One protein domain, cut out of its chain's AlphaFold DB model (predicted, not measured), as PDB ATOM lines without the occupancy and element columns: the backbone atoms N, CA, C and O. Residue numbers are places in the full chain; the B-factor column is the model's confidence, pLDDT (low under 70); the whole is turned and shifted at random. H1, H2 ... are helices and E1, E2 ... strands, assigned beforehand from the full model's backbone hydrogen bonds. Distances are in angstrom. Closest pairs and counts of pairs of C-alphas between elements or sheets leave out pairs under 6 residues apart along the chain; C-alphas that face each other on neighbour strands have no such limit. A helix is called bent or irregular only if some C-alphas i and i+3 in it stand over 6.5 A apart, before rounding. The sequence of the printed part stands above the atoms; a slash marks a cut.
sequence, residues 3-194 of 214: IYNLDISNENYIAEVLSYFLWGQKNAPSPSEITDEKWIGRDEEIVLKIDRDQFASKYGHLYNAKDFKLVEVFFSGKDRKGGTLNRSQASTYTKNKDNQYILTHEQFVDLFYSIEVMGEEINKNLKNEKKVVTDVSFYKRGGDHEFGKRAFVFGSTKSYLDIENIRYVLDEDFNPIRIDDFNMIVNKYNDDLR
ATOM      1  N   ILE A   3      73.023  14.167  -7.924       82.94
ATOM      2  CA  ILE A   3      72.038  13.862  -8.971       82.94
ATOM      3  C   ILE A   3      72.596  12.756  -9.864       82.94
ATOM      4  O   ILE A   3      73.696  12.894 -10.397       82.94
ATOM      5  N   TYR A   4      71.808  11.706 -10.077       83.81
ATOM      6  CA  TYR A   4      72.139  10.581 -10.950       83.81
ATOM      7  C   TYR A   4      70.987  10.289 -11.911       83.81
ATOM      8  O   TYR A   4      69.848  10.650 -11.634       83.81
ATOM      9  N   ASN A   5      71.275   9.625 -13.029       85.38
ATOM     10  CA  ASN A   5      70.247   9.140 -13.948       85.38
ATOM     11  C   ASN A   5      69.947   7.669 -13.644       85.38
ATOM     12  O   ASN A   5      70.872   6.864 -13.558       85.38
ATOM     13  N   LEU A   6      68.667   7.329 -13.523       85.75
ATOM     14  CA  LEU A   6      68.175   5.968 -13.370       85.75
ATOM     15  C   LEU A   6      67.645   5.465 -14.712       85.75
ATOM     16  O   LEU A   6      66.692   6.016 -15.262       85.75
ATOM     17  N   ASP A   7      68.246   4.389 -15.209       88.31
ATOM     18  CA  ASP A   7      67.791   3.690 -16.406       88.31
ATOM     19  C   ASP A   7      66.736   2.640 -16.029       88.31
ATOM     20  O   ASP A   7      67.058   1.557 -15.538       88.31
ATOM     21  N   ILE A   8      65.464   2.952 -16.274       85.94
ATOM     22  CA  ILE A   8      64.351   2.051 -15.941       85.94
ATOM     23  C   ILE A   8      64.071   1.004 -17.030       85.94
ATOM     24  O   ILE A   8      63.165   0.180 -16.860       85.94
ATOM     25  N   SER A   9      64.817   1.013 -18.145       86.94
ATOM     26  CA  SER A   9      64.782  -0.077 -19.131       86.94
ATOM     27  C   SER A   9      65.517  -1.320 -18.634       86.94
ATOM     28  O   SER A   9      65.150  -2.433 -19.004       86.94
ATOM     29  N   ASN A  10      66.480  -1.147 -17.724       87.06
ATOM     30  CA  ASN A  10      67.106  -2.250 -17.011       87.06
ATOM     31  C   ASN A  10      66.083  -2.923 -16.084       87.06
ATOM     32  O   ASN A  10      65.538  -2.279 -15.192       87.06
ATOM     33  N   GLU A  11      65.852  -4.229 -16.235       83.88
ATOM     34  CA  GLU A  11      64.897  -4.983 -15.406       83.88
ATOM     35  C   GLU A  11      65.195  -4.917 -13.898       83.88
ATOM     36  O   GLU A  11      64.285  -5.078 -13.080       83.88
ATOM     37  N   ASN A  12      66.443  -4.643 -13.514       87.12
ATOM     38  CA  ASN A  12      66.896  -4.575 -12.126       87.12
ATOM     39  C   ASN A  12      67.071  -3.141 -11.603       87.12
ATOM     40  O   ASN A  12      67.744  -2.945 -10.591       87.12
ATOM     41  N   TYR A  13      66.435  -2.141 -12.223       89.31
ATOM     42  CA  TYR A  13      66.478  -0.742 -11.761       89.31
ATOM     43  C   TYR A  13      66.080  -0.570 -10.278       89.31
ATOM     44  O   TYR A  13      66.543   0.347  -9.604       89.31
ATOM     45  N   ILE A  14      65.269  -1.485  -9.732       90.56
ATOM     46  CA  ILE A  14      64.921  -1.518  -8.305       90.56
ATOM     47  C   ILE A  14      66.139  -1.738  -7.395       90.56
ATOM     48  O   ILE A  14      66.219  -1.137  -6.327       90.56
ATOM     49  N   ALA A  15      67.096  -2.572  -7.809       90.88
ATOM     50  CA  ALA A  15      68.304  -2.834  -7.035       90.88
ATOM     51  C   ALA A  15      69.199  -1.590  -6.987       90.88
ATOM     52  O   ALA A  15      69.783  -1.295  -5.948       90.88
ATOM     53  N   GLU A  16      69.249  -0.829  -8.082       91.44
ATOM     54  CA  GLU A  16      69.951   0.453  -8.146       91.44
ATOM     55  C   GLU A  16      69.299   1.494  -7.227       91.44
ATOM     56  O   GLU A  16      69.990   2.108  -6.417       91.44
ATOM     57  N   VAL A  17      67.967   1.628  -7.264       90.56
ATOM     58  CA  VAL A  17      67.223   2.512  -6.345       90.56
ATOM     59  C   VAL A  17      67.491   2.130  -4.888       90.56
ATOM     60  O   VAL A  17      67.791   2.997  -4.068       90.56
ATOM     61  N   LEU A  18      67.435   0.835  -4.562       90.12
ATOM     62  CA  LEU A  18      67.711   0.341  -3.214       90.12
ATOM     63  C   LEU A  18      69.167   0.590  -2.799       90.12
ATOM     64  O   LEU A  18      69.429   0.934  -1.649       90.12
ATOM     65  N   SER A  19      70.112   0.455  -3.729       90.19
ATOM     66  CA  SER A  19      71.523   0.725  -3.468       90.19
ATOM     67  C   SER A  19      71.768   2.201  -3.169       90.19
ATOM     68  O   SER A  19      72.430   2.520  -2.184       90.19
ATOM     69  N   TYR A  20      71.182   3.114  -3.946       89.31
ATOM     70  CA  TYR A  20      71.252   4.544  -3.645       89.31
ATOM     71  C   TYR A  20      70.561   4.883  -2.324       89.31
ATOM     72  O   TYR A  20      71.067   5.700  -1.559       89.31
ATOM     73  N   PHE A  21      69.441   4.229  -2.020       85.00
ATOM     74  CA  PHE A  21      68.737   4.420  -0.759       85.00
ATOM     75  C   PHE A  21      69.599   4.019   0.447       85.00
ATOM     76  O   PHE A  21      69.803   4.830   1.350       85.00
ATOM     77  N   LEU A  22      70.155   2.808   0.445       86.88
ATOM     78  CA  LEU A  22      70.916   2.274   1.578       86.88
ATOM     79  C   LEU A  22      72.337   2.839   1.657       86.88
ATOM     80  O   LEU A  22      72.802   3.184   2.738       86.88
ATOM     81  N   TRP A  23      73.006   2.987   0.516       88.31
ATOM     82  CA  TRP A  23      74.454   3.207   0.450       88.31
ATOM     83  C   TRP A  23      74.846   4.513  -0.239       88.31
ATOM     84  O   TRP A  23      76.020   4.837  -0.321       88.31
ATOM     85  N   GLY A  24      73.896   5.266  -0.785       87.56
ATOM     86  CA  GLY A  24      74.188   6.516  -1.486       87.56
ATOM     87  C   GLY A  24      74.928   6.360  -2.818       87.56
ATOM     88  O   GLY A  24      75.341   7.348  -3.423       87.56
ATOM     89  N   GLN A  25      75.064   5.131  -3.312       89.19
ATOM     90  CA  GLN A  25      75.800   4.802  -4.529       89.19
ATOM     91  C   GLN A  25      75.096   3.706  -5.334       89.19
ATOM     92  O   GLN A  25      74.302   2.933  -4.798       89.19
ATOM     93  N   LYS A  26      75.428   3.607  -6.624       89.19
ATOM     94  CA  LYS A  26      74.781   2.698  -7.585       89.19
ATOM     95  C   LYS A  26      74.885   1.212  -7.231       89.19
ATOM     96  O   LYS A  26      73.949   0.464  -7.490       89.19
ATOM     97  N   ASN A  27      76.018   0.791  -6.668       90.81
ATOM     98  CA  ASN A  27      76.286  -0.608  -6.339       90.81
ATOM     99  C   ASN A  27      76.412  -0.794  -4.830       90.81
ATOM    100  O   ASN A  27      77.022   0.032  -4.150       90.81
ATOM    101  N   ALA A  28      75.896  -1.910  -4.322       89.00
ATOM    102  CA  ALA A  28      76.079  -2.256  -2.923       89.00
ATOM    103  C   ALA A  28      77.582  -2.348  -2.584       89.00
ATOM    104  O   ALA A  28      78.364  -2.822  -3.418       89.00
ATOM    105  N   PRO A  29      77.997  -1.896  -1.388       89.25
ATOM    106  CA  PRO A  29      79.363  -2.065  -0.920       89.25
ATOM    107  C   PRO A  29      79.726  -3.550  -0.845       89.25
ATOM    108  O   PRO A  29      78.857  -4.420  -0.718       89.25
ATOM    109  N   SER A  30      81.022  -3.852  -0.911       90.44
ATOM    110  CA  SER A  30      81.475  -5.225  -0.705       90.44
ATOM    111  C   SER A  30      81.134  -5.705   0.719       90.44
ATOM    112  O   SER A  30      80.983  -4.886   1.630       90.44
ATOM    113  N   PRO A  31      81.052  -7.026   0.968       87.94
ATOM    114  CA  PRO A  31      80.765  -7.549   2.306       87.94
ATOM    115  C   PRO A  31      81.710  -7.037   3.404       87.94
ATOM    116  O   PRO A  31      81.291  -6.901   4.547       87.94
ATOM    117  N   SER A  32      82.967  -6.727   3.071       88.44
ATOM    118  CA  SER A  32      83.945  -6.141   4.001       88.44
ATOM    119  C   SER A  32      83.715  -4.658   4.302       88.44
ATOM    120  O   SER A  32      84.230  -4.152   5.292       88.44
ATOM    121  N   GLU A  33      82.971  -3.955   3.452       87.38
ATOM    122  CA  GLU A  33      82.705  -2.519   3.569       87.38
ATOM    123  C   GLU A  33      81.325  -2.222   4.163       87.38
ATOM    124  O   GLU A  33      81.063  -1.084   4.538       87.38
ATOM    125  N   ILE A  34      80.425  -3.209   4.247       85.50
ATOM    126  CA  ILE A  34      79.041  -2.993   4.703       85.50
ATOM    127  C   ILE A  34      78.950  -2.581   6.180       85.50
ATOM    128  O   ILE A  34      77.983  -1.946   6.585       85.50
ATOM    129  N   THR A  35      79.957  -2.934   6.984       84.00
ATOM    130  CA  THR A  35      80.043  -2.589   8.410       84.00
ATOM    131  C   THR A  35      80.690  -1.227   8.659       84.00
ATOM    132  O   THR A  35      80.899  -0.866   9.813       84.00
ATOM    133  N   ASP A  36      81.064  -0.501   7.604       86.00
ATOM    134  CA  ASP A  36      81.635   0.841   7.711       86.00
ATOM    135  C   ASP A  36      80.579   1.821   8.248       86.00
ATOM    136  O   ASP A  36      79.460   1.905   7.735       86.00
ATOM    137  N   GLU A  37      80.938   2.567   9.292       85.12
ATOM    138  CA  GLU A  37      80.047   3.515   9.965       85.12
ATOM    139  C   GLU A  37      79.564   4.630   9.032       85.12
ATOM    140  O   GLU A  37      78.499   5.191   9.278       85.12
ATOM    141  N   LYS A  38      80.267   4.905   7.921       84.69
ATOM    142  CA  LYS A  38      79.853   5.915   6.929       84.69
ATOM    143  C   LYS A  38      78.475   5.655   6.309       84.69
ATOM    144  O   LYS A  38      77.879   6.564   5.738       84.69
ATOM    145  N   TRP A  39      77.975   4.420   6.385       83.12
ATOM    146  CA  TRP A  39      76.639   4.065   5.903       83.12
ATOM    147  C   TRP A  39      75.540   4.288   6.950       83.12
ATOM    148  O   TRP A  39      74.360   4.355   6.600       83.12
ATOM    149  N   ILE A  40      75.900   4.399   8.231       78.88
ATOM    150  CA  ILE A  40      74.965   4.564   9.344       78.88
ATOM    151  C   ILE A  40      74.639   6.052   9.495       78.88
ATOM    152  O   ILE A  40      75.525   6.879   9.667       78.88
ATOM    153  N   GLY A  41      73.349   6.397   9.464       71.62
ATOM    154  CA  GLY A  41      72.910   7.780   9.686       71.62
ATOM    155  C   GLY A  41      73.207   8.735   8.528       71.62
ATOM    156  O   GLY A  41      73.275   9.939   8.751       71.62
ATOM    157  N   ARG A  42      73.373   8.219   7.301       81.19
ATOM    158  CA  ARG A  42      73.539   9.049   6.101       81.19
ATOM    159  C   ARG A  42      72.332   9.976   5.914       81.19
ATOM    160  O   ARG A  42      71.199   9.504   5.837       81.19
ATOM    161  N   ASP A  43      72.596  11.268   5.761       79.31
ATOM    162  CA  ASP A  43      71.603  12.331   5.559       79.31
ATOM    163  C   ASP A  43      71.697  12.996   4.171       79.31
ATOM    164  O   ASP A  43      70.909  13.883   3.835       79.31
ATOM    165  N   GLU A  44      72.635  12.547   3.332       81.62
ATOM    166  CA  GLU A  44      72.841  13.088   1.993       81.62
ATOM    167  C   GLU A  44      71.594  12.959   1.107       81.62
ATOM    168  O   GLU A  44      71.091  11.865   0.826       81.62
ATOM    169  N   GLU A  45      71.146  14.100   0.581       82.19
ATOM    170  CA  GLU A  45      70.084  14.145  -0.417       82.19
ATOM    171  C   GLU A  45      70.595  13.673  -1.785       82.19
ATOM    172  O   GLU A  45      71.526  14.254  -2.365       82.19
ATOM    173  N   ILE A  46      69.936  12.642  -2.318       83.69
ATOM    174  CA  ILE A  46      70.235  12.029  -3.612       83.69
ATOM    175  C   ILE A  46      68.998  12.070  -4.492       83.69
ATOM    176  O   ILE A  46      67.931  11.621  -4.103       83.69
ATOM    177  N   VAL A  47      69.161  12.550  -5.712       82.94
ATOM    178  CA  VAL A  47      68.098  12.614  -6.702       82.94
ATOM    179  C   VAL A  47      68.385  11.614  -7.812       82.94
ATOM    180  O   VAL A  47      69.436  11.687  -8.453       82.94
ATOM    181  N   LEU A  48      67.436  10.715  -8.071       83.06
ATOM    182  CA  LEU A  48      67.457   9.852  -9.251       83.06
ATOM    183  C   LEU A  48      66.520  10.422 -10.318       83.06
ATOM    184  O   LEU A  48      65.302  10.432 -10.146       83.06
ATOM    185  N   LYS A  49      67.104  10.903 -11.415       84.62
ATOM    186  CA  LYS A  49      66.397  11.417 -12.589       84.62
ATOM    187  C   LYS A  49      66.043  10.286 -13.529       84.62
ATOM    188  O   LYS A  49      66.882   9.442 -13.830       84.62
ATOM    189  N   ILE A  50      64.820  10.312 -14.033       82.69
ATOM    190  CA  ILE A  50      64.315   9.321 -14.977       82.69
ATOM    191  C   ILE A  50      64.009  10.028 -16.285       82.69
ATOM    192  O   ILE A  50      63.464  11.134 -16.300       82.69
ATOM    193  N   ASP A  51      64.386   9.386 -17.384       81.81
ATOM    194  CA  ASP A  51      64.038   9.879 -18.703       81.81
ATOM    195  C   ASP A  51      62.521   9.768 -18.935       81.81
ATOM    196  O   ASP A  51      61.899   8.730 -18.690       81.81
ATOM    197  N   ARG A  52      61.910  10.866 -19.387       75.88
ATOM    198  CA  ARG A  52      60.451  10.946 -19.544       75.88
ATOM    199  C   ARG A  52      59.945  10.061 -20.665       75.88
ATOM    200  O   ARG A  52      58.900   9.435 -20.502       75.88
ATOM    201  N   ASP A  53      60.676   9.999 -21.769       79.38
ATOM    202  CA  ASP A  53      60.275   9.213 -22.931       79.38
ATOM    203  C   ASP A  53      60.393   7.723 -22.610       79.38
ATOM    204  O   ASP A  53      59.514   6.930 -22.956       79.38
ATOM    205  N   GLN A  54      61.419   7.346 -21.846       81.69
ATOM    206  CA  GLN A  54      61.574   6.009 -21.291       81.69
ATOM    207  C   GLN A  54      60.415   5.640 -20.355       81.69
ATOM    208  O   GLN A  54      59.846   4.550 -20.474       81.69
ATOM    209  N   PHE A  55      60.026   6.542 -19.450       83.94
ATOM    210  CA  PHE A  55      58.893   6.325 -18.551       83.94
ATOM    211  C   PHE A  55      57.571   6.200 -19.307       83.94
ATOM    212  O   PHE A  55      56.825   5.247 -19.079       83.94
ATOM    213  N   ALA A  56      57.290   7.121 -20.229       79.81
ATOM    214  CA  ALA A  56      56.081   7.101 -21.041       79.81
ATOM    215  C   ALA A  56      56.005   5.823 -21.889       79.81
ATOM    216  O   ALA A  56      54.966   5.162 -21.915       79.81
ATOM    217  N   SER A  57      57.119   5.411 -22.494       84.06
ATOM    218  CA  SER A  57      57.188   4.179 -23.285       84.06
ATOM    219  C   SER A  57      56.942   2.930 -22.435       84.06
ATOM    220  O   SER A  57      56.227   2.025 -22.863       84.06
ATOM    221  N   LYS A  58      57.498   2.871 -21.215       86.69
ATOM    222  CA  LYS A  58      57.384   1.688 -20.348       86.69
ATOM    223  C   LYS A  58      56.058   1.625 -19.583       86.69
ATOM    224  O   LYS A  58      55.474   0.550 -19.478       86.69
ATOM    225  N   TYR A  59      55.557   2.747 -19.064       85.81
ATOM    226  CA  TYR A  59      54.414   2.790 -18.138       85.81
ATOM    227  C   TYR A  59      53.231   3.642 -18.605       85.81
ATOM    228  O   TYR A  59      52.183   3.606 -17.961       85.81
ATOM    229  N   GLY A  60      53.333   4.355 -19.731       82.56
ATOM    230  CA  GLY A  60      52.257   5.212 -20.250       82.56
ATOM    231  C   GLY A  60      50.938   4.469 -20.487       82.56
ATOM    232  O   GLY A  60      49.866   5.000 -20.214       82.56
ATOM    233  N   HIS A  61      51.003   3.192 -20.873       85.50
ATOM    234  CA  HIS A  61      49.826   2.338 -21.074       85.50
ATOM    235  C   HIS A  61      49.009   2.067 -19.793       85.50
ATOM    236  O   HIS A  61      47.884   1.575 -19.872       85.50
ATOM    237  N   LEU A  62      49.558   2.352 -18.607       86.50
ATOM    238  CA  LEU A  62      48.866   2.179 -17.327       86.50
ATOM    239  C   LEU A  62      47.966   3.366 -16.974       86.50
ATOM    240  O   LEU A  62      47.158   3.261 -16.045       86.50
ATOM    241  N   TYR A  63      48.097   4.479 -17.689       84.06
ATOM    242  CA  TYR A  63      47.287   5.672 -17.502       84.06
ATOM    243  C   TYR A  63      45.980   5.552 -18.284       84.06
ATOM    244  O   TYR A  63      45.920   4.921 -19.338       84.06
ATOM    245  N   ASN A  64      44.896   6.111 -17.745       84.00
ATOM    246  CA  ASN A  64      43.584   5.996 -18.366       84.00
ATOM    247  C   ASN A  64      42.827   7.323 -18.288       84.00
ATOM    248  O   ASN A  64      42.841   7.992 -17.260       84.00
ATOM    249  N   ALA A  65      42.097   7.668 -19.346       84.56
ATOM    250  CA  ALA A  65      41.287   8.882 -19.381       84.56
ATOM    251  C   ALA A  65      40.282   8.974 -18.216       84.56
ATOM    252  O   ALA A  65      40.035  10.064 -17.705       84.56
ATOM    253  N   LYS A  66      39.773   7.835 -17.723       85.00
ATOM    254  CA  LYS A  66      38.861   7.771 -16.565       85.00
ATOM    255  C   LYS A  66      39.451   8.344 -15.273       85.00
ATOM    256  O   LYS A  66      38.713   8.605 -14.330       85.00
ATOM    257  N   ASP A  67      40.772   8.498 -15.215       82.69
ATOM    258  CA  ASP A  67      41.471   9.037 -14.053       82.69
ATOM    259  C   ASP A  67      41.233  10.541 -13.904       82.69
ATOM    260  O   ASP A  67      41.412  11.097 -12.821       82.69
ATOM    261  N   PHE A  68      40.791  11.205 -14.972       85.44
ATOM    262  CA  PHE A  68      40.384  12.595 -14.928       85.44
ATOM    263  C   PHE A  68      38.877  12.690 -14.737       85.44
ATOM    264  O   PHE A  68      38.093  12.313 -15.609       85.44
ATOM    265  N   LYS A  69      38.457  13.297 -13.622       86.25
ATOM    266  CA  LYS A  69      37.033  13.488 -13.307       86.25
ATOM    267  C   LYS A  69      36.265  14.229 -14.409       86.25
ATOM    268  O   LYS A  69      35.077  13.990 -14.593       86.25
ATOM    269  N   LEU A  70      36.938  15.099 -15.161       90.31
ATOM    270  CA  LEU A  70      36.346  15.806 -16.298       90.31
ATOM    271  C   LEU A  70      35.871  14.880 -17.417       90.31
ATOM    272  O   LEU A  70      34.897  15.206 -18.082       90.31
ATOM    273  N   VAL A  71      36.521  13.729 -17.612       92.06
ATOM    274  CA  VAL A  71      36.132  12.768 -18.649       92.06
ATOM    275  C   VAL A  71      34.802  12.129 -18.268       92.06
ATOM    276  O   VAL A  71      33.903  12.029 -19.097       92.06
ATOM    277  N   GLU A  72      34.636  11.782 -16.991       92.19
ATOM    278  CA  GLU A  72      33.354  11.306 -16.462       92.19
ATOM    279  C   GLU A  72      32.253  12.367 -16.611       92.19
ATOM    280  O   GLU A  72      31.152  12.052 -17.055       92.19
ATOM    281  N   VAL A  73      32.551  13.627 -16.283       93.06
ATOM    282  CA  VAL A  73      31.587  14.731 -16.410       93.06
ATOM    283  C   VAL A  73      31.188  14.956 -17.865       93.06
ATOM    284  O   VAL A  73      29.998  15.050 -18.150       93.06
ATOM    285  N   PHE A  74      32.149  14.953 -18.788       96.44
ATOM    286  CA  PHE A  74      31.878  15.062 -20.216       96.44
ATOM    287  C   PHE A  74      30.898  13.981 -20.688       96.44
ATOM    288  O   PHE A  74      29.831  14.306 -21.204       96.44
ATOM    289  N   PHE A  75      31.206  12.703 -20.435       96.44
ATOM    290  CA  PHE A  75      30.364  11.587 -20.877       96.44
ATOM    291  C   PHE A  75      29.031  11.466 -20.126       96.44
ATOM    292  O   PHE A  75      28.148  10.736 -20.570       96.44
ATOM    293  N   SER A  76      28.841  12.201 -19.027       95.56
ATOM    294  CA  SER A  76      27.539  12.283 -18.358       95.56
ATOM    295  C   SER A  76      26.498  13.085 -19.154       95.56
ATOM    296  O   SER A  76      25.303  12.947 -18.890       95.56
ATOM    297  N   GLY A  77      26.939  13.938 -20.093       95.44
ATOM    298  CA  GLY A  77      26.075  14.858 -20.846       95.44
ATOM    299  C   GLY A  77      25.403  15.931 -19.980       95.44
ATOM    300  O   GLY A  77      24.435  16.564 -20.400       95.44
ATOM    301  N   LYS A  78      25.890  16.111 -18.750       95.31
ATOM    302  CA  LYS A  78      25.342  16.998 -17.726       95.31
ATOM    303  C   LYS A  78      26.450  17.860 -17.145       95.31
ATOM    304  O   LYS A  78      27.624  17.508 -17.232       95.31
ATOM    305  N   ASP A  79      26.075  18.971 -16.522       93.38
ATOM    306  CA  ASP A  79      27.036  19.767 -15.764       93.38
ATOM    307  C   ASP A  79      27.624  18.960 -14.588       93.38
ATOM    308  O   ASP A  79      27.158  17.873 -14.228       93.38
ATOM    309  N   ARG A  80      28.651  19.508 -13.935       90.38
ATOM    310  CA  ARG A  80      29.335  18.856 -12.809       90.38
ATOM    311  C   ARG A  80      28.411  18.458 -11.642       90.38
ATOM    312  O   ARG A  80      28.782  17.558 -10.877       90.38
ATOM    313  N   LYS A  81      27.257  19.112 -11.477       91.44
ATOM    314  CA  LYS A  81      26.239  18.839 -10.446       91.44
ATOM    315  C   LYS A  81      25.094  17.949 -10.954       91.44
ATOM    316  O   LYS A  81      24.205  17.614 -10.175       91.44
ATOM    317  N   GLY A  82      25.130  17.513 -12.213       92.50
ATOM    318  CA  GLY A  82      24.110  16.667 -12.829       92.50
ATOM    319  C   GLY A  82      22.936  17.438 -13.443       92.50
ATOM    320  O   GLY A  82      21.919  16.817 -13.766       92.50
ATOM    321  N   GLY A  83      23.058  18.759 -13.590       93.25
ATOM    322  CA  GLY A  83      22.088  19.627 -14.250       93.25
ATOM    323  C   GLY A  83      22.219  19.642 -15.775       93.25
ATOM    324  O   GLY A  83      23.165  19.108 -16.360       93.25
ATOM    325  N   THR A  84      21.227  20.240 -16.435       93.50
ATOM    326  CA  THR A  84      21.213  20.410 -17.894       93.50
ATOM    327  C   THR A  84      22.198  21.494 -18.318       93.50
ATOM    328  O   THR A  84      22.253  22.562 -17.714       93.50
ATOM    329  N   LEU A  85      22.923  21.250 -19.411       93.62
ATOM    330  CA  LEU A  85      23.883  22.203 -19.967       93.62
ATOM    331  C   LEU A  85      23.202  23.487 -20.469       93.62
ATOM    332  O   LEU A  85      22.227  23.436 -21.225       93.62
ATOM    333  N   ASN A  86      23.755  24.645 -20.096       90.12
ATOM    334  CA  ASN A  86      23.309  25.944 -20.594       90.12
ATOM    335  C   ASN A  86      23.826  26.169 -22.026       90.12
ATOM    336  O   ASN A  86      25.002  26.442 -22.249       90.12
ATOM    337  N   ARG A  87      22.922  26.088 -23.007       89.81
ATOM    338  CA  ARG A  87      23.249  26.174 -24.442       89.81
ATOM    339  C   ARG A  87      23.269  27.602 -24.994       89.81
ATOM    340  O   ARG A  87      23.352  27.779 -26.206       89.81
ATOM    341  N   SER A  88      23.185  28.627 -24.146       88.31
ATOM    342  CA  SER A  88      23.140  30.034 -24.585       88.31
ATOM    343  C   SER A  88      24.334  30.446 -25.457       88.31
ATOM    344  O   SER A  88      24.186  31.295 -26.332       88.31
ATOM    345  N   GLN A  89      25.492  29.806 -25.272       85.75
ATOM    346  CA  GLN A  89      26.716  30.076 -26.029       85.75
ATOM    347  C   GLN A  89      26.935  29.141 -27.231       85.75
ATOM    348  O   GLN A  89      27.977  29.216 -27.881       85.75
ATOM    349  N   ALA A  90      25.959  28.293 -27.581       87.00
ATOM    350  CA  ALA A  90      26.086  27.308 -28.661       87.00
ATOM    351  C   ALA A  90      26.505  27.908 -30.012       87.00
ATOM    352  O   ALA A  90      27.194  27.259 -30.795       87.00
ATOM    353  N   SER A  91      26.099  29.149 -30.292       87.88
ATOM    354  CA  SER A  91      26.439  29.870 -31.525       87.88
ATOM    355  C   SER A  91      27.915  30.263 -31.629       87.88
ATOM    356  O   SER A  91      28.375  30.590 -32.719       87.88
ATOM    357  N   THR A  92      28.658  30.232 -30.520       90.12
ATOM    358  CA  THR A  92      30.090  30.573 -30.470       90.12
ATOM    359  C   THR A  92      30.999  29.369 -30.727       90.12
ATOM    360  O   THR A  92      32.208  29.523 -30.908       90.12
ATOM    361  N   TYR A  93      30.435  28.161 -30.737       94.00
ATOM    362  CA  TYR A  93      31.184  26.921 -30.891       94.00
ATOM    363  C   TYR A  93      31.370  26.569 -32.363       94.00
ATOM    364  O   TYR A  93      30.474  26.737 -33.191       94.00
ATOM    365  N   THR A  94      32.545  26.035 -32.687       94.44
ATOM    366  CA  THR A  94      32.831  25.565 -34.045       94.44
ATOM    367  C   THR A  94      32.089  24.258 -34.300       94.44
ATOM    368  O   THR A  94      32.061  23.383 -33.436       94.44
ATOM    369  N   LYS A  95      31.517  24.113 -35.500       95.38
ATOM    370  CA  LYS A  95      30.959  22.847 -35.984       95.38
ATOM    371  C   LYS A  95      31.847  22.224 -37.051       95.38
ATOM    372  O   LYS A  95      32.439  22.939 -37.862       95.38
ATOM    373  N   ASN A  96      31.923  20.897 -37.069       93.12
ATOM    374  CA  ASN A  96      32.524  20.167 -38.184       93.12
ATOM    375  C   ASN A  96      31.519  19.944 -39.329       93.12
ATOM    376  O   ASN A  96      30.385  20.417 -39.290       93.12
ATOM    377  N   LYS A  97      31.950  19.216 -40.366       93.19
ATOM    378  CA  LYS A  97      31.133  18.912 -41.553       93.19
ATOM    379  C   LYS A  97      29.905  18.043 -41.251       93.19
ATOM    380  O   LYS A  97      28.961  18.072 -42.029       93.19
ATOM    381  N   ASP A  98      29.917  17.328 -40.128       94.06
ATOM    382  CA  ASP A  98      28.830  16.466 -39.655       94.06
ATOM    383  C   ASP A  98      27.927  17.193 -38.638       94.06
ATOM    384  O   ASP A  98      27.205  16.554 -37.877       94.06
ATOM    385  N   ASN A  99      28.008  18.530 -38.576       94.25
ATOM    386  CA  ASN A  99      27.319  19.408 -37.623       94.25
ATOM    387  C   ASN A  99      27.604  19.151 -36.129       94.25
ATOM    388  O   ASN A  99      26.908  19.696 -35.268       94.25
ATOM    389  N   GLN A 100      28.656  18.401 -35.801       97.19
ATOM    390  CA  GLN A 100      29.077  18.158 -34.420       97.19
ATOM    391  C   GLN A 100      29.800  19.387 -33.871       97.19
ATOM    392  O   GLN A 100      30.645  19.966 -34.562       97.19
ATOM    393  N   TYR A 101      29.515  19.760 -32.625       97.62
ATOM    394  CA  TYR A 101      30.256  20.809 -31.932       97.62
ATOM    395  C   TYR A 101      31.639  20.302 -31.534       97.62
ATOM    396  O   TYR A 101      31.760  19.235 -30.937       97.62
ATOM    397  N   ILE A 102      32.670  21.092 -31.827       97.06
ATOM    398  CA  ILE A 102      34.047  20.854 -31.393       97.06
ATOM    399  C   ILE A 102      34.417  21.954 -30.404       97.06
ATOM    400  O   ILE A 102      34.612  23.109 -30.791       97.06
ATOM    401  N   LEU A 103      34.512  21.589 -29.130       97.38
ATOM    402  CA  LEU A 103      34.842  22.508 -28.047       97.38
ATOM    403  C   LEU A 103      36.339  22.461 -27.742       97.38
ATOM    404  O   LEU A 103      36.937  21.383 -27.655       97.38
ATOM    405  N   THR A 104      36.928  23.632 -27.510       95.75
ATOM    406  CA  THR A 104      38.217  23.742 -26.812       95.75
ATOM    407  C   THR A 104      38.057  23.372 -25.336       95.75
ATOM    408  O   THR A 104      36.937  23.300 -24.819       95.75
ATOM    409  N   HIS A 105      39.169  23.173 -24.621       94.56
ATOM    410  CA  HIS A 105      39.115  22.927 -23.181       94.56
ATOM    411  C   HIS A 105      38.428  24.054 -22.407       94.56
ATOM    412  O   HIS A 105      37.597  23.789 -21.543       94.56
ATOM    413  N   GLU A 106      38.700  25.308 -22.763       93.88
ATOM    414  CA  GLU A 106      38.058  26.455 -22.125       93.88
ATOM    415  C   GLU A 106      36.531  26.437 -22.298       93.88
ATOM    416  O   GLU A 106      35.799  26.582 -21.319       93.88
ATOM    417  N   GLN A 107      36.052  26.186 -23.519       95.56
ATOM    418  CA  GLN A 107      34.618  26.118 -23.808       95.56
ATOM    419  C   GLN A 107      33.949  24.935 -23.100       95.56
ATOM    420  O   GLN A 107      32.827  25.059 -22.613       95.56
ATOM    421  N   PHE A 108      34.639  23.796 -23.010       95.44
ATOM    422  CA  PHE A 108      34.181  22.660 -22.216       95.44
ATOM    423  C   PHE A 108      34.034  23.033 -20.733       95.44
ATOM    424  O   PHE A 108      32.997  22.743 -20.135       95.44
ATOM    425  N   VAL A 109      35.025  23.706 -20.141       93.69
ATOM    426  CA  VAL A 109      34.961  24.143 -18.738       93.69
ATOM    427  C   VAL A 109      33.816  25.132 -18.523       93.69
ATOM    428  O   VAL A 109      33.064  24.978 -17.565       93.69
ATOM    429  N   ASP A 110      33.606  26.091 -19.421       93.50
ATOM    430  CA  ASP A 110      32.489  27.038 -19.300       93.50
ATOM    431  C   ASP A 110      31.115  26.378 -19.401       93.50
ATOM    432  O   ASP A 110      30.184  26.779 -18.704       93.50
ATOM    433  N   LEU A 111      30.998  25.340 -20.228       95.06
ATOM    434  CA  LEU A 111      29.747  24.627 -20.447       95.06
ATOM    435  C   LEU A 111      29.417  23.646 -19.309       95.06
ATOM    436  O   LEU A 111      28.278  23.599 -18.848       95.06
ATOM    437  N   PHE A 112      30.398  22.864 -18.849       93.88
ATOM    438  CA  PHE A 112      30.196  21.779 -17.876       93.88
ATOM    439  C   PHE A 112      30.501  22.186 -16.423       93.88
ATOM    440  O   PHE A 112      30.027  21.543 -15.482       93.88
ATOM    441  N   TYR A 113      31.279  23.252 -16.228       91.88
ATOM    442  CA  TYR A 113      31.734  23.777 -14.935       91.88
ATOM    443  C   TYR A 113      31.550  25.299 -14.877       91.88
ATOM    444  O   TYR A 113      32.454  26.030 -14.461       91.88
ATOM    445  N   SER A 114      30.395  25.792 -15.326       89.88
ATOM    446  CA  SER A 114      30.119  27.229 -15.380       89.88
ATOM    447  C   SER A 114      30.314  27.911 -14.018       89.88
ATOM    448  O   SER A 114      30.203  27.285 -12.958       89.88
ATOM    449  N   ILE A 115      30.568  29.221 -14.043       88.38
ATOM    450  CA  ILE A 115      30.692  30.044 -12.829       88.38
ATOM    451  C   ILE A 115      29.438  29.917 -11.950       88.38
ATOM    452  O   ILE A 115      29.549  29.834 -10.732       88.38
ATOM    453  N   GLU A 116      28.252  29.828 -12.554       87.38
ATOM    454  CA  GLU A 116      26.988  29.630 -11.831       87.38
ATOM    455  C   GLU A 116      26.934  28.275 -11.106       87.38
ATOM    456  O   GLU A 116      26.400  28.172 -10.001       87.38
ATOM    457  N   VAL A 117      27.510  27.226 -11.701       83.19
ATOM    458  CA  VAL A 117      27.494  25.865 -11.145       83.19
ATOM    459  C   VAL A 117      28.584  25.683 -10.084       83.19
ATOM    460  O   VAL A 117      28.310  25.091  -9.037       83.19
ATOM    461  N   MET A 118      29.802  26.172 -10.330       84.88
ATOM    462  CA  MET A 118      31.001  25.840  -9.542       84.88
ATOM    463  C   MET A 118      31.677  27.033  -8.852       84.88
ATOM    464  O   MET A 118      32.554  26.824  -8.019       84.88
ATOM    465  N   GLY A 119      31.284  28.265  -9.166       86.88
ATOM    466  CA  GLY A 119      31.971  29.475  -8.717       86.88
ATOM    467  C   GLY A 119      33.161  29.858  -9.603       86.88
ATOM    468  O   GLY A 119      33.741  29.035 -10.317       86.88
ATOM    469  N   GLU A 120      33.526  31.140  -9.551       89.50
ATOM    470  CA  GLU A 120      34.540  31.748 -10.422       89.50
ATOM    471  C   GLU A 120      35.927  31.124 -10.234       89.50
ATOM    472  O   GLU A 120      36.623  30.837 -11.208       89.50
ATOM    473  N   GLU A 121      36.314  30.855  -8.987       86.25
ATOM    474  CA  GLU A 121      37.631  30.308  -8.671       86.25
ATOM    475  C   GLU A 121      37.836  28.909  -9.267       86.25
ATOM    476  O   GLU A 121      38.863  28.646  -9.895       86.25
ATOM    477  N   ILE A 122      36.856  28.012  -9.114       83.31
ATOM    478  CA  ILE A 122      36.957  26.638  -9.622       83.31
ATOM    479  C   ILE A 122      36.984  26.634 -11.151       83.31
ATOM    480  O   ILE A 122      37.836  25.967 -11.740       83.31
ATOM    481  N   ASN A 123      36.099  27.399 -11.797       87.31
ATOM    482  CA  ASN A 123      36.073  27.523 -13.255       87.31
ATOM    483  C   ASN A 123      37.421  28.043 -13.788       87.31
ATOM    484  O   ASN A 123      38.050  27.395 -14.627       87.31
ATOM    485  N   LYS A 124      37.935  29.142 -13.220       85.88
ATOM    486  CA  LYS A 124      39.239  29.713 -13.584       85.88
ATOM    487  C   LYS A 124      40.388  28.727 -13.368       85.88
ATOM    488  O   LYS A 124      41.320  28.680 -14.169       85.88
ATOM    489  N   ASN A 125      40.332  27.942 -12.293       83.50
ATOM    490  CA  ASN A 125      41.347  26.942 -11.992       83.50
ATOM    491  C   ASN A 125      41.364  25.814 -13.024       83.50
ATOM    492  O   ASN A 125      42.446  25.419 -13.443       83.50
ATOM    493  N   LEU A 126      40.202  25.329 -13.460       85.12
ATOM    494  CA  LEU A 126      40.111  24.249 -14.443       85.12
ATOM    495  C   LEU A 126      40.586  24.670 -15.836       85.12
ATOM    496  O   LEU A 126      41.145  23.846 -16.542       85.12
ATOM    497  N   LYS A 127      40.462  25.950 -16.203       85.38
ATOM    498  CA  LYS A 127      41.005  26.483 -17.465       85.38
ATOM    499  C   LYS A 127      42.534  26.589 -17.496       85.38
ATOM    500  O   LYS A 127      43.106  26.873 -18.544       85.38
ATOM    501  N   ASN A 128      43.205  26.418 -16.359       77.81
ATOM    502  CA  ASN A 128      44.653  26.535 -16.259       77.81
ATOM    503  C   ASN A 128      45.316  25.157 -16.399       77.81
ATOM    504  O   ASN A 128      45.098  24.269 -15.572       77.81
ATOM    505  N   GLU A 129      46.195  25.014 -17.395       59.31
ATOM    506  CA  GLU A 129      46.948  23.789 -17.722       59.31
ATOM    507  C   GLU A 129      47.636  23.148 -16.507       59.31
ATOM    508  O   GLU A 129      47.714  21.927 -16.389       59.31
ATOM    509  N   LYS A 130      48.079  23.960 -15.539       61.94
ATOM    510  CA  LYS A 130      48.829  23.478 -14.372       61.94
ATOM    511  C   LYS A 130      47.947  22.824 -13.311       61.94
ATOM    512  O   LYS A 130      48.479  22.343 -12.311       61.94
ATOM    513  N   LYS A 131      46.621  22.840 -13.481       64.00
ATOM    514  CA  LYS A 131      45.653  22.410 -12.462       64.00
ATOM    515  C   LYS A 131      44.774  21.236 -12.877       64.00
ATOM    516  O   LYS A 131      44.156  20.634 -12.000       64.00
ATOM    517  N   VAL A 132      44.751  20.848 -14.153       73.19
ATOM    518  CA  VAL A 132      44.077  19.609 -14.570       73.19
ATOM    519  C   VAL A 132      45.014  18.429 -14.334       73.19
ATOM    520  O   VAL A 132      45.658  17.915 -15.249       73.19
ATOM    521  N   VAL A 133      45.120  18.049 -13.062       75.50
ATOM    522  CA  VAL A 133      46.036  17.022 -12.561       75.50
ATOM    523  C   VAL A 133      45.245  15.828 -12.051       75.50
ATOM    524  O   VAL A 133      44.198  15.985 -11.425       75.50
ATOM    525  N   THR A 134      45.771  14.631 -12.286       78.69
ATOM    526  CA  THR A 134      45.328  13.419 -11.599       78.69
ATOM    527  C   THR A 134      46.516  12.680 -10.997       78.69
ATOM    528  O   THR A 134      47.616  12.680 -11.560       78.69
ATOM    529  N   ASP A 135      46.281  12.056  -9.846       79.31
ATOM    530  CA  ASP A 135      47.238  11.167  -9.204       79.31
ATOM    531  C   ASP A 135      47.008   9.741  -9.706       79.31
ATOM    532  O   ASP A 135      45.952   9.136  -9.498       79.31
ATOM    533  N   VAL A 136      48.027   9.164 -10.333       80.19
ATOM    534  CA  VAL A 136      48.021   7.760 -10.734       80.19
ATOM    535  C   VAL A 136      48.820   6.955  -9.731       80.19
ATOM    536  O   VAL A 136      50.042   7.049  -9.659       80.19
ATOM    537  N   SER A 137      48.103   6.152  -8.948       85.38
ATOM    538  CA  SER A 137      48.700   5.264  -7.956       85.38
ATOM    539  C   SER A 137      49.079   3.924  -8.574       85.38
ATOM    540  O   SER A 137      48.209   3.142  -8.969       85.38
ATOM    541  N   PHE A 138      50.373   3.613  -8.595       84.50
ATOM    542  CA  PHE A 138      50.867   2.341  -9.113       84.50
ATOM    543  C   PHE A 138      50.593   1.154  -8.193       84.50
ATOM    544  O   PHE A 138      50.592   0.028  -8.674       84.50
ATOM    545  N   TYR A 139      50.220   1.392  -6.933       84.94
ATOM    546  CA  TYR A 139      49.691   0.359  -6.034       84.94
ATOM    547  C   TYR A 139      48.364  -0.255  -6.508       84.94
ATOM    548  O   TYR A 139      47.956  -1.296  -6.002       84.94
ATOM    549  N   LYS A 140      47.668   0.388  -7.455       83.62
ATOM    550  CA  LYS A 140      46.352  -0.040  -7.965       83.62
ATOM    551  C   LYS A 140      46.333  -0.247  -9.485       83.62
ATOM    552  O   LYS A 140      45.258  -0.302 -10.081       83.62
ATOM    553  N   ARG A 141      47.501  -0.307 -10.135       82.69
ATOM    554  CA  ARG A 141      47.628  -0.379 -11.601       82.69
ATOM    555  C   ARG A 141      48.507  -1.538 -12.005       82.69
ATOM    556  O   ARG A 141      49.617  -1.621 -11.502       82.69
ATOM    557  N   GLY A 142      48.051  -2.320 -12.980       73.12
ATOM    558  CA  GLY A 142      48.802  -3.441 -13.543       73.12
ATOM    559  C   GLY A 142      48.835  -4.653 -12.609       73.12
ATOM    560  O   GLY A 142      49.081  -4.525 -11.416       73.12
ATOM    561  N   GLY A 143      48.554  -5.833 -13.162       77.75
ATOM    562  CA  GLY A 143      48.762  -7.135 -12.507       77.75
ATOM    563  C   GLY A 143      49.997  -7.855 -13.056       77.75
ATOM    564  O   GLY A 143      50.052  -9.080 -13.050       77.75
ATOM    565  N   ASP A 144      50.925  -7.090 -13.629       86.06
ATOM    566  CA  ASP A 144      52.136  -7.566 -14.291       86.06
ATOM    567  C   ASP A 144      53.290  -7.818 -13.306       86.06
ATOM    568  O   ASP A 144      53.257  -7.420 -12.142       86.06
ATOM    569  N   HIS A 145      54.348  -8.469 -13.794       85.50
ATOM    570  CA  HIS A 145      55.542  -8.792 -13.008       85.50
ATOM    571  C   HIS A 145      56.339  -7.553 -12.547       85.50
ATOM    572  O   HIS A 145      57.110  -7.649 -11.594       85.50
ATOM    573  N   GLU A 146      56.136  -6.387 -13.172       87.06
ATOM    574  CA  GLU A 146      56.773  -5.122 -12.788       87.06
ATOM    575  C   GLU A 146      55.956  -4.356 -11.735       87.06
ATOM    576  O   GLU A 146      56.437  -3.341 -11.225       87.06
ATOM    577  N   PHE A 147      54.752  -4.823 -11.369       89.19
ATOM    578  CA  PHE A 147      53.870  -4.164 -10.399       89.19
ATOM    579  C   PHE A 147      54.612  -3.767  -9.121       89.19
ATOM    580  O   PHE A 147      54.612  -2.595  -8.746       89.19
ATOM    581  N   GLY A 148      55.303  -4.722  -8.492       87.69
ATOM    582  CA  GLY A 148      56.036  -4.476  -7.250       87.69
ATOM    583  C   GLY A 148      57.172  -3.470  -7.429       87.69
ATOM    584  O   GLY A 148      57.336  -2.577  -6.600       87.69
ATOM    585  N   LYS A 149      57.915  -3.557  -8.540       88.56
ATOM    586  CA  LYS A 149      59.042  -2.655  -8.823       88.56
ATOM    587  C   LYS A 149      58.567  -1.227  -9.040       88.56
ATOM    588  O   LYS A 149      59.129  -0.282  -8.494       88.56
ATOM    589  N   ARG A 150      57.505  -1.059  -9.822       87.81
ATOM    590  CA  ARG A 150      56.927   0.245 -10.127       87.81
ATOM    591  C   ARG A 150      56.256   0.863  -8.901       87.81
ATOM    592  O   ARG A 150      56.489   2.032  -8.617       87.81
ATOM    593  N   ALA A 151      55.474   0.090  -8.150       87.19
ATOM    594  CA  ALA A 151      54.847   0.567  -6.920       87.19
ATOM    595  C   ALA A 151      55.891   0.991  -5.874       87.19
ATOM    596  O   ALA A 151      55.726   2.033  -5.253       87.19
ATOM    597  N   PHE A 152      56.988   0.238  -5.730       86.31
ATOM    598  CA  PHE A 152      58.077   0.582  -4.815       86.31
ATOM    599  C   PHE A 152      58.815   1.865  -5.220       86.31
ATOM    600  O   PHE A 152      59.020   2.741  -4.387       86.31
ATOM    601  N   VAL A 153      59.213   1.981  -6.492       86.06
ATOM    602  CA  VAL A 153      60.046   3.104  -6.953       86.06
ATOM    603  C   VAL A 153      59.246   4.394  -7.106       86.06
ATOM    604  O   VAL A 153      59.737   5.458  -6.750       86.06
ATOM    605  N   PHE A 154      58.022   4.311  -7.627       82.69
ATOM    606  CA  PHE A 154      57.240   5.496  -7.981       82.69
ATOM    607  C   PHE A 154      56.098   5.781  -7.013       82.69
ATOM    608  O   PHE A 154      55.706   6.931  -6.875       82.69
ATOM    609  N   GLY A 155      55.531   4.756  -6.368       84.69
ATOM    610  CA  GLY A 155      54.344   4.884  -5.522       84.69
ATOM    611  C   GLY A 155      53.131   5.425  -6.282       84.69
ATOM    612  O   GLY A 155      52.318   4.658  -6.807       84.69
ATOM    613  N   SER A 156      53.023   6.749  -6.344       81.44
ATOM    614  CA  SER A 156      52.036   7.483  -7.130       81.44
ATOM    615  C   SER A 156      52.713   8.611  -7.909       81.44
ATOM    616  O   SER A 156      53.615   9.269  -7.402       81.44
ATOM    617  N   THR A 157      52.230   8.880  -9.117       78.69
ATOM    618  CA  THR A 157      52.725   9.973  -9.968       78.69
ATOM    619  C   THR A 157      51.626  10.965 -10.288       78.69
ATOM    620  O   THR A 157      50.478  10.560 -10.469       78.69
ATOM    621  N   LYS A 158      51.999  12.231 -10.477       78.25
ATOM    622  CA  LYS A 158      51.107  13.257 -11.018       78.25
ATOM    623  C   LYS A 158      51.148  13.256 -12.538       78.25
ATOM    624  O   LYS A 158      52.211  13.162 -13.151       78.25
ATOM    625  N   SER A 159      49.986  13.388 -13.156       76.56
ATOM    626  CA  SER A 159      49.875  13.563 -14.601       76.56
ATOM    627  C   SER A 159      48.927  14.690 -14.938       76.56
ATOM    628  O   SER A 159      47.905  14.875 -14.281       76.56
ATOM    629  N   TYR A 160      49.296  15.427 -15.974       81.44
ATOM    630  CA  TYR A 160      48.597  16.604 -16.453       81.44
ATOM    631  C   TYR A 160      47.874  16.255 -17.744       81.44
ATOM    632  O   TYR A 160      48.359  15.441 -18.532       81.44
ATOM    633  N   LEU A 161      46.723  16.871 -17.966       84.19
ATOM    634  CA  LEU A 161      46.064  16.810 -19.261       84.19
ATOM    635  C   LEU A 161      46.665  17.866 -20.195       84.19
ATOM    636  O   LEU A 161      46.842  19.012 -19.787       84.19
ATOM    637  N   ASP A 162      46.945  17.498 -21.443       86.69
ATOM    638  CA  ASP A 162      47.270  18.464 -22.495       86.69
ATOM    639  C   ASP A 162      45.998  19.226 -22.903       86.69
ATOM    640  O   ASP A 162      45.227  18.792 -23.763       86.69
ATOM    641  N   ILE A 163      45.740  20.345 -22.224       87.88
ATOM    642  CA  ILE A 163      44.520  21.131 -22.435       87.88
ATOM    643  C   ILE A 163      44.552  21.978 -23.715       87.88
ATOM    644  O   ILE A 163      43.505  22.465 -24.146       87.88
ATOM    645  N   GLU A 164      45.726  22.177 -24.317       88.88
ATOM    646  CA  GLU A 164      45.874  23.000 -25.520       88.88
ATOM    647  C   GLU A 164      45.323  22.266 -26.748       88.88
ATOM    648  O   GLU A 164      44.600  22.844 -27.572       88.88
ATOM    649  N   ASN A 165      45.614  20.966 -26.841       90.81
ATOM    650  CA  ASN A 165      45.286  20.154 -28.010       90.81
ATOM    651  C   ASN A 165      43.958  19.407 -27.879       90.81
ATOM    652  O   ASN A 165      43.255  19.269 -28.877       90.81
ATOM    653  N   ILE A 166      43.558  19.014 -26.665       93.25
ATOM    654  CA  ILE A 166      42.325  18.247 -26.452       93.25
ATOM    655  C   ILE A 166      41.080  18.943 -27.020       93.25
ATOM    656  O   ILE A 166      40.886  20.157 -26.864       93.25
ATOM    657  N   ARG A 167      40.190  18.167 -27.644       96.44
ATOM    658  CA  ARG A 167      38.883  18.640 -28.117       96.44
ATOM    659  C   ARG A 167      37.753  17.754 -27.619       96.44
ATOM    660  O   ARG A 167      37.862  16.532 -27.600       96.44
ATOM    661  N   TYR A 168      36.640  18.381 -27.256       97.31
ATOM    662  CA  TYR A 168      35.440  17.695 -26.778       97.31
ATOM    663  C   TYR A 168      34.364  17.775 -27.851       97.31
ATOM    664  O   TYR A 168      34.015  18.871 -28.292       97.31
ATOM    665  N   VAL A 169      33.854  16.621 -28.283       97.94
ATOM    666  CA  VAL A 169      32.945  16.544 -29.427       97.94
ATOM    667  C   VAL A 169      31.536  16.194 -28.974       97.94
ATOM    668  O   VAL A 169      31.315  15.119 -28.410       97.94
ATOM    669  N   LEU A 170      30.585  17.084 -29.251       97.81
ATOM    670  CA  LEU A 170      29.162  16.888 -28.967       97.81
ATOM    671  C   LEU A 170      28.349  16.784 -30.262       97.81
ATOM    672  O   LEU A 170      28.723  17.369 -31.280       97.81
ATOM    673  N   ASP A 171      27.213  16.093 -30.218       96.31
ATOM    674  CA  ASP A 171      26.211  16.161 -31.288       96.31
ATOM    675  C   ASP A 171      25.421  17.487 -31.255       96.31
ATOM    676  O   ASP A 171      25.634  18.345 -30.395       96.31
ATOM    677  N   GLU A 172      24.498  17.672 -32.204       92.94
ATOM    678  CA  GLU A 172      23.646  18.869 -32.278       92.94
ATOM    679  C   GLU A 172      22.788  19.085 -31.016       92.94
ATOM    680  O   GLU A 172      22.462  20.224 -30.670       92.94
ATOM    681  N   ASP A 173      22.483  18.001 -30.303       93.19
ATOM    682  CA  ASP A 173      21.697  17.967 -29.076       93.19
ATOM    683  C   ASP A 173      22.555  18.077 -27.810       93.19
ATOM    684  O   ASP A 173      22.024  17.940 -26.706       93.19
ATOM    685  N   PHE A 174      23.847  18.401 -27.945       94.56
ATOM    686  CA  PHE A 174      24.815  18.518 -26.853       94.56
ATOM    687  C   PHE A 174      25.104  17.199 -26.117       94.56
ATOM    688  O   PHE A 174      25.645  17.215 -25.008       94.56
ATOM    689  N   ASN A 175      24.793  16.051 -26.718       96.19
ATOM    690  CA  ASN A 175      25.196  14.764 -26.171       96.19
ATOM    691  C   ASN A 175      26.677  14.498 -26.484       96.19
ATOM    692  O   ASN A 175      27.137  14.765 -27.599       96.19
ATOM    693  N   PRO A 176      27.440  13.954 -25.525       97.38
ATOM    694  CA  PRO A 176      28.849  13.643 -25.712       97.38
ATOM    695  C   PRO A 176      29.043  12.493 -26.700       97.38
ATOM    696  O   PRO A 176      28.483  11.413 -26.528       97.38
ATOM    697  N   ILE A 177      29.884  12.717 -27.712       97.56
ATOM    698  CA  ILE A 177      30.261  11.698 -28.698       97.56
ATOM    699  C   ILE A 177      31.618  11.100 -28.332       97.56
ATOM    700  O   ILE A 177      31.748   9.890 -28.161       97.56
ATOM    701  N   ARG A 178      32.653  11.946 -28.256       96.62
ATOM    702  CA  ARG A 178      34.047  11.527 -28.049       96.62
ATOM    703  C   ARG A 178      34.929  12.689 -27.601       96.62
ATOM    704  O   ARG A 178      34.521  13.848 -27.641       96.62
ATOM    705  N   ILE A 179      36.151  12.347 -27.219       96.25
ATOM    706  CA  ILE A 179      37.232  13.290 -26.949       96.25
ATOM    707  C   ILE A 179      38.328  13.017 -27.979       96.25
ATOM    708  O   ILE A 179      38.806  11.886 -28.069       96.25
ATOM    709  N   ASP A 180      38.698  14.043 -28.737       94.81
ATOM    710  CA  ASP A 180      39.785  13.994 -29.715       94.81
ATOM    711  C   ASP A 180      41.075  14.548 -29.072       94.81
ATOM    712  O   ASP A 180      41.019  15.365 -28.147       94.81
ATOM    713  N   ASP A 181      42.234  14.073 -29.542       92.19
ATOM    714  CA  ASP A 181      43.571  14.506 -29.098       92.19
ATOM    715  C   ASP A 181      43.796  14.433 -27.573       92.19
ATOM    716  O   ASP A 181      44.452  15.278 -26.964       92.19
ATOM    717  N   PHE A 182      43.248  13.394 -26.930       89.31
ATOM    718  CA  PHE A 182      43.483  13.136 -25.512       89.31
ATOM    719  C   PHE A 182      44.939  12.713 -25.284       89.31
ATOM    720  O   PHE A 182      45.320  11.578 -25.579       89.31
ATOM    721  N   ASN A 183      45.738  13.615 -24.718       85.88
ATOM    722  CA  ASN A 183      47.126  13.352 -24.375       85.88
ATOM    723  C   ASN A 183      47.406  13.676 -22.905       85.88
ATOM    724  O   ASN A 183      46.903  14.654 -22.351       85.88
ATOM    725  N   MET A 184      48.228  12.841 -22.275       79.25
ATOM    726  CA  MET A 184      48.644  13.008 -20.889       79.25
ATOM    727  C   MET A 184      50.119  13.350 -20.833       79.25
ATOM    728  O   MET A 184      50.959  12.668 -21.415       79.25
ATOM    729  N   ILE A 185      50.437  14.377 -20.063       75.56
ATOM    730  CA  ILE A 185      51.803  14.800 -19.812       75.56
ATOM    731  C   ILE A 185      52.187  14.256 -18.442       75.56
ATOM    732  O   ILE A 185      51.692  14.713 -17.406       75.56
ATOM    733  N   VAL A 186      53.075  13.262 -18.428       66.81
ATOM    734  CA  VAL A 186      53.742  12.845 -17.194       66.81
ATOM    735  C   VAL A 186      54.744  13.941 -16.832       66.81
ATOM    736  O   VAL A 186      55.540  14.383 -17.659       66.81
ATOM    737  N   ASN A 187      54.574  14.453 -15.620       60.62
ATOM    738  CA  ASN A 187      55.108  15.681 -15.048       60.62
ATOM    739  C   ASN A 187      56.367  16.318 -15.701       60.62
ATOM    740  O   ASN A 187      57.468  15.764 -15.753       60.62
ATOM    741  N   LYS A 188      56.214  17.585 -16.120       43.50
ATOM    742  CA  LYS A 188      57.292  18.447 -16.641       43.50
ATOM    743  C   LYS A 188      58.121  19.118 -15.523       43.50
ATOM    744  O   LYS A 188      59.174  19.690 -15.817       43.50
ATOM    745  N   TYR A 189      57.687  19.017 -14.262       40.19
ATOM    746  CA  TYR A 189      58.227  19.754 -13.117       40.19
ATOM    747  C   TYR A 189      58.481  18.825 -11.909       40.19
ATOM    748  O   TYR A 189      57.582  18.547 -11.122       40.19
ATOM    749  N   ASN A 190      59.742  18.405 -11.748       39.62
ATOM    750  CA  ASN A 190      60.308  17.685 -10.592       39.62
ATOM    751  C   ASN A 190      59.803  16.257 -10.323       39.62
ATOM    752  O   ASN A 190      59.313  15.969  -9.235       39.62
ATOM    753  N   ASP A 191      60.070  15.335 -11.248       43.59
ATOM    754  CA  ASP A 191      60.165  13.903 -10.913       43.59
ATOM    755  C   ASP A 191      61.588  13.568 -10.430       43.59
ATOM    756  O   ASP A 191      62.267  12.679 -10.942       43.59
ATOM    757  N   ASP A 192      62.062  14.338  -9.452       42.09
ATOM    758  CA  ASP A 192      63.242  13.976  -8.685       42.09
ATOM    759  C   ASP A 192      62.787  12.925  -7.666       42.09
ATOM    760  O   ASP A 192      62.078  13.252  -6.710       42.09
ATOM    761  N   LEU A 193      63.173  11.657  -7.854       42.44
ATOM    762  CA  LEU A 193      63.040  10.670  -6.787       42.44
ATOM    763  C   LEU A 193      63.979  11.094  -5.660       42.44
ATOM    764  O   LEU A 193      65.186  10.853  -5.724       42.44
ATOM    765  N   ARG A 194      63.426  11.764  -4.649       41.91
ATOM    766  CA  ARG A 194      64.125  12.005  -3.388       41.91
ATOM    767  C   ARG A 194      64.126  10.695  -2.602       41.91
ATOM    768  O   ARG A 194      63.110   9.996  -2.606       41.91
TER     769      ARG A 194
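AT A GLANCE: This is residues 3 to 194 of the 214 residues of an uncharacterized protein of Arcobacter sp (UniProt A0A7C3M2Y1). The domain is a long rod of three small units in a row: the parallel pair E1 and E2 with H1 at one end, the sheet E4, E5, E8 in the middle with H2 and H8 at its margins, and at the other end the sheet E3, E6, E7 with H3 over it and H4, H6 and H7 gathered round H5. Residues 24 to 45, with no named element, loop out at the E1 end. The 192 printed residues, of mixed class, hold eight named helices and eight named strands, in the order E1 H1 E2 H2 H3 H4 E3 H5 H6 H7 E4 H8 E5 E6 E7 E8. Both three-stranded sheets are antiparallel; the whole is loose, with a radius of gyration of the C-alphas of 22.5 A, and spans 76 by 31 by 24 A.

HOW THE PARTS SIT: E5, residues 156 to 161, is the inner strand between E4, residues 133 to 137, and E8, residues 184 to 186; N 134 and O 159, and N 160 and O 185, are each 2.9 A apart, within hydrogen-bond range. H2, residues 52 to 62, only grazes this sheet; H8, residues 147 to 154, is only just on it, grazing with 5 pairs of C-alphas within 10 A. H1, residues 13 to 23, touches H8, closest C-alphas Ile 14 and Lys 149 at 6.0 A, the same way at a steep tilt of 48 degrees. E1, residues 3 to 6, H1 and E2, residues 46 to 50, form a strand-helix-strand unit, parallel neighbour strands joined through a helix, with a right-handed crossover; N 4 and O 47 are 2.9 A apart. E6, residues 167 to 170, is the inner strand between E3, residues 101 to 103, and E7, residues 176 to 180, its hairpin partner; N 103 to O 168 and N 169 to O 178 are each 2.9 A. H3, residues 69 to 75, is over E7, along the strands at 0 degrees on the local plane, its height over the sheet 10.1 A. H5, residues 105 to 112, only grazes this sheet. H7, residues 120 to 126, only just touches H5, with 3 pairs of C-alphas within 8 A, closest Val 109 and Asn 123 at 6.5 A. H4, residues 87 to 92, is close to but not clearly touching H5, C-alphas Arg 87 and Leu 111 at 7.8 A; so is H6, residues 115 to 118, to H7, Ile 115 and Asn 123 at 6.0 A. Every O i to N i+4 pair is within hydrogen-bond range in H1, H3, H5, H7 and H8, but 5 of 7 in H2 and 0 of 2 in H4, which has 2 of 3 O i to N i+3 pairs; H6 is too short for an i+4 pair.

IN THESE COORDINATES: E1 begins at C-alpha 3 (72.038, 13.862, -8.971), and E8 ends at C-alpha 186 (53.742, 12.845, -17.194). From first to last C-alpha E5 measures 16.4 A, H1 15.1 A and H2 14.7 A. H2 and H4 are irregular: C-alphas 58 and 61 are 7.6 A apart, and 88 and 91 7.7 A.

THE WHOLE: The C-alphas of Ser 32 and Ser 91, the two farthest apart, are 76.6 A apart. The printed part has no cut; the links H1 to E2 and H3 to H4 are long. Residues 129 to 131 and 186 to 194 have pLDDT under 70.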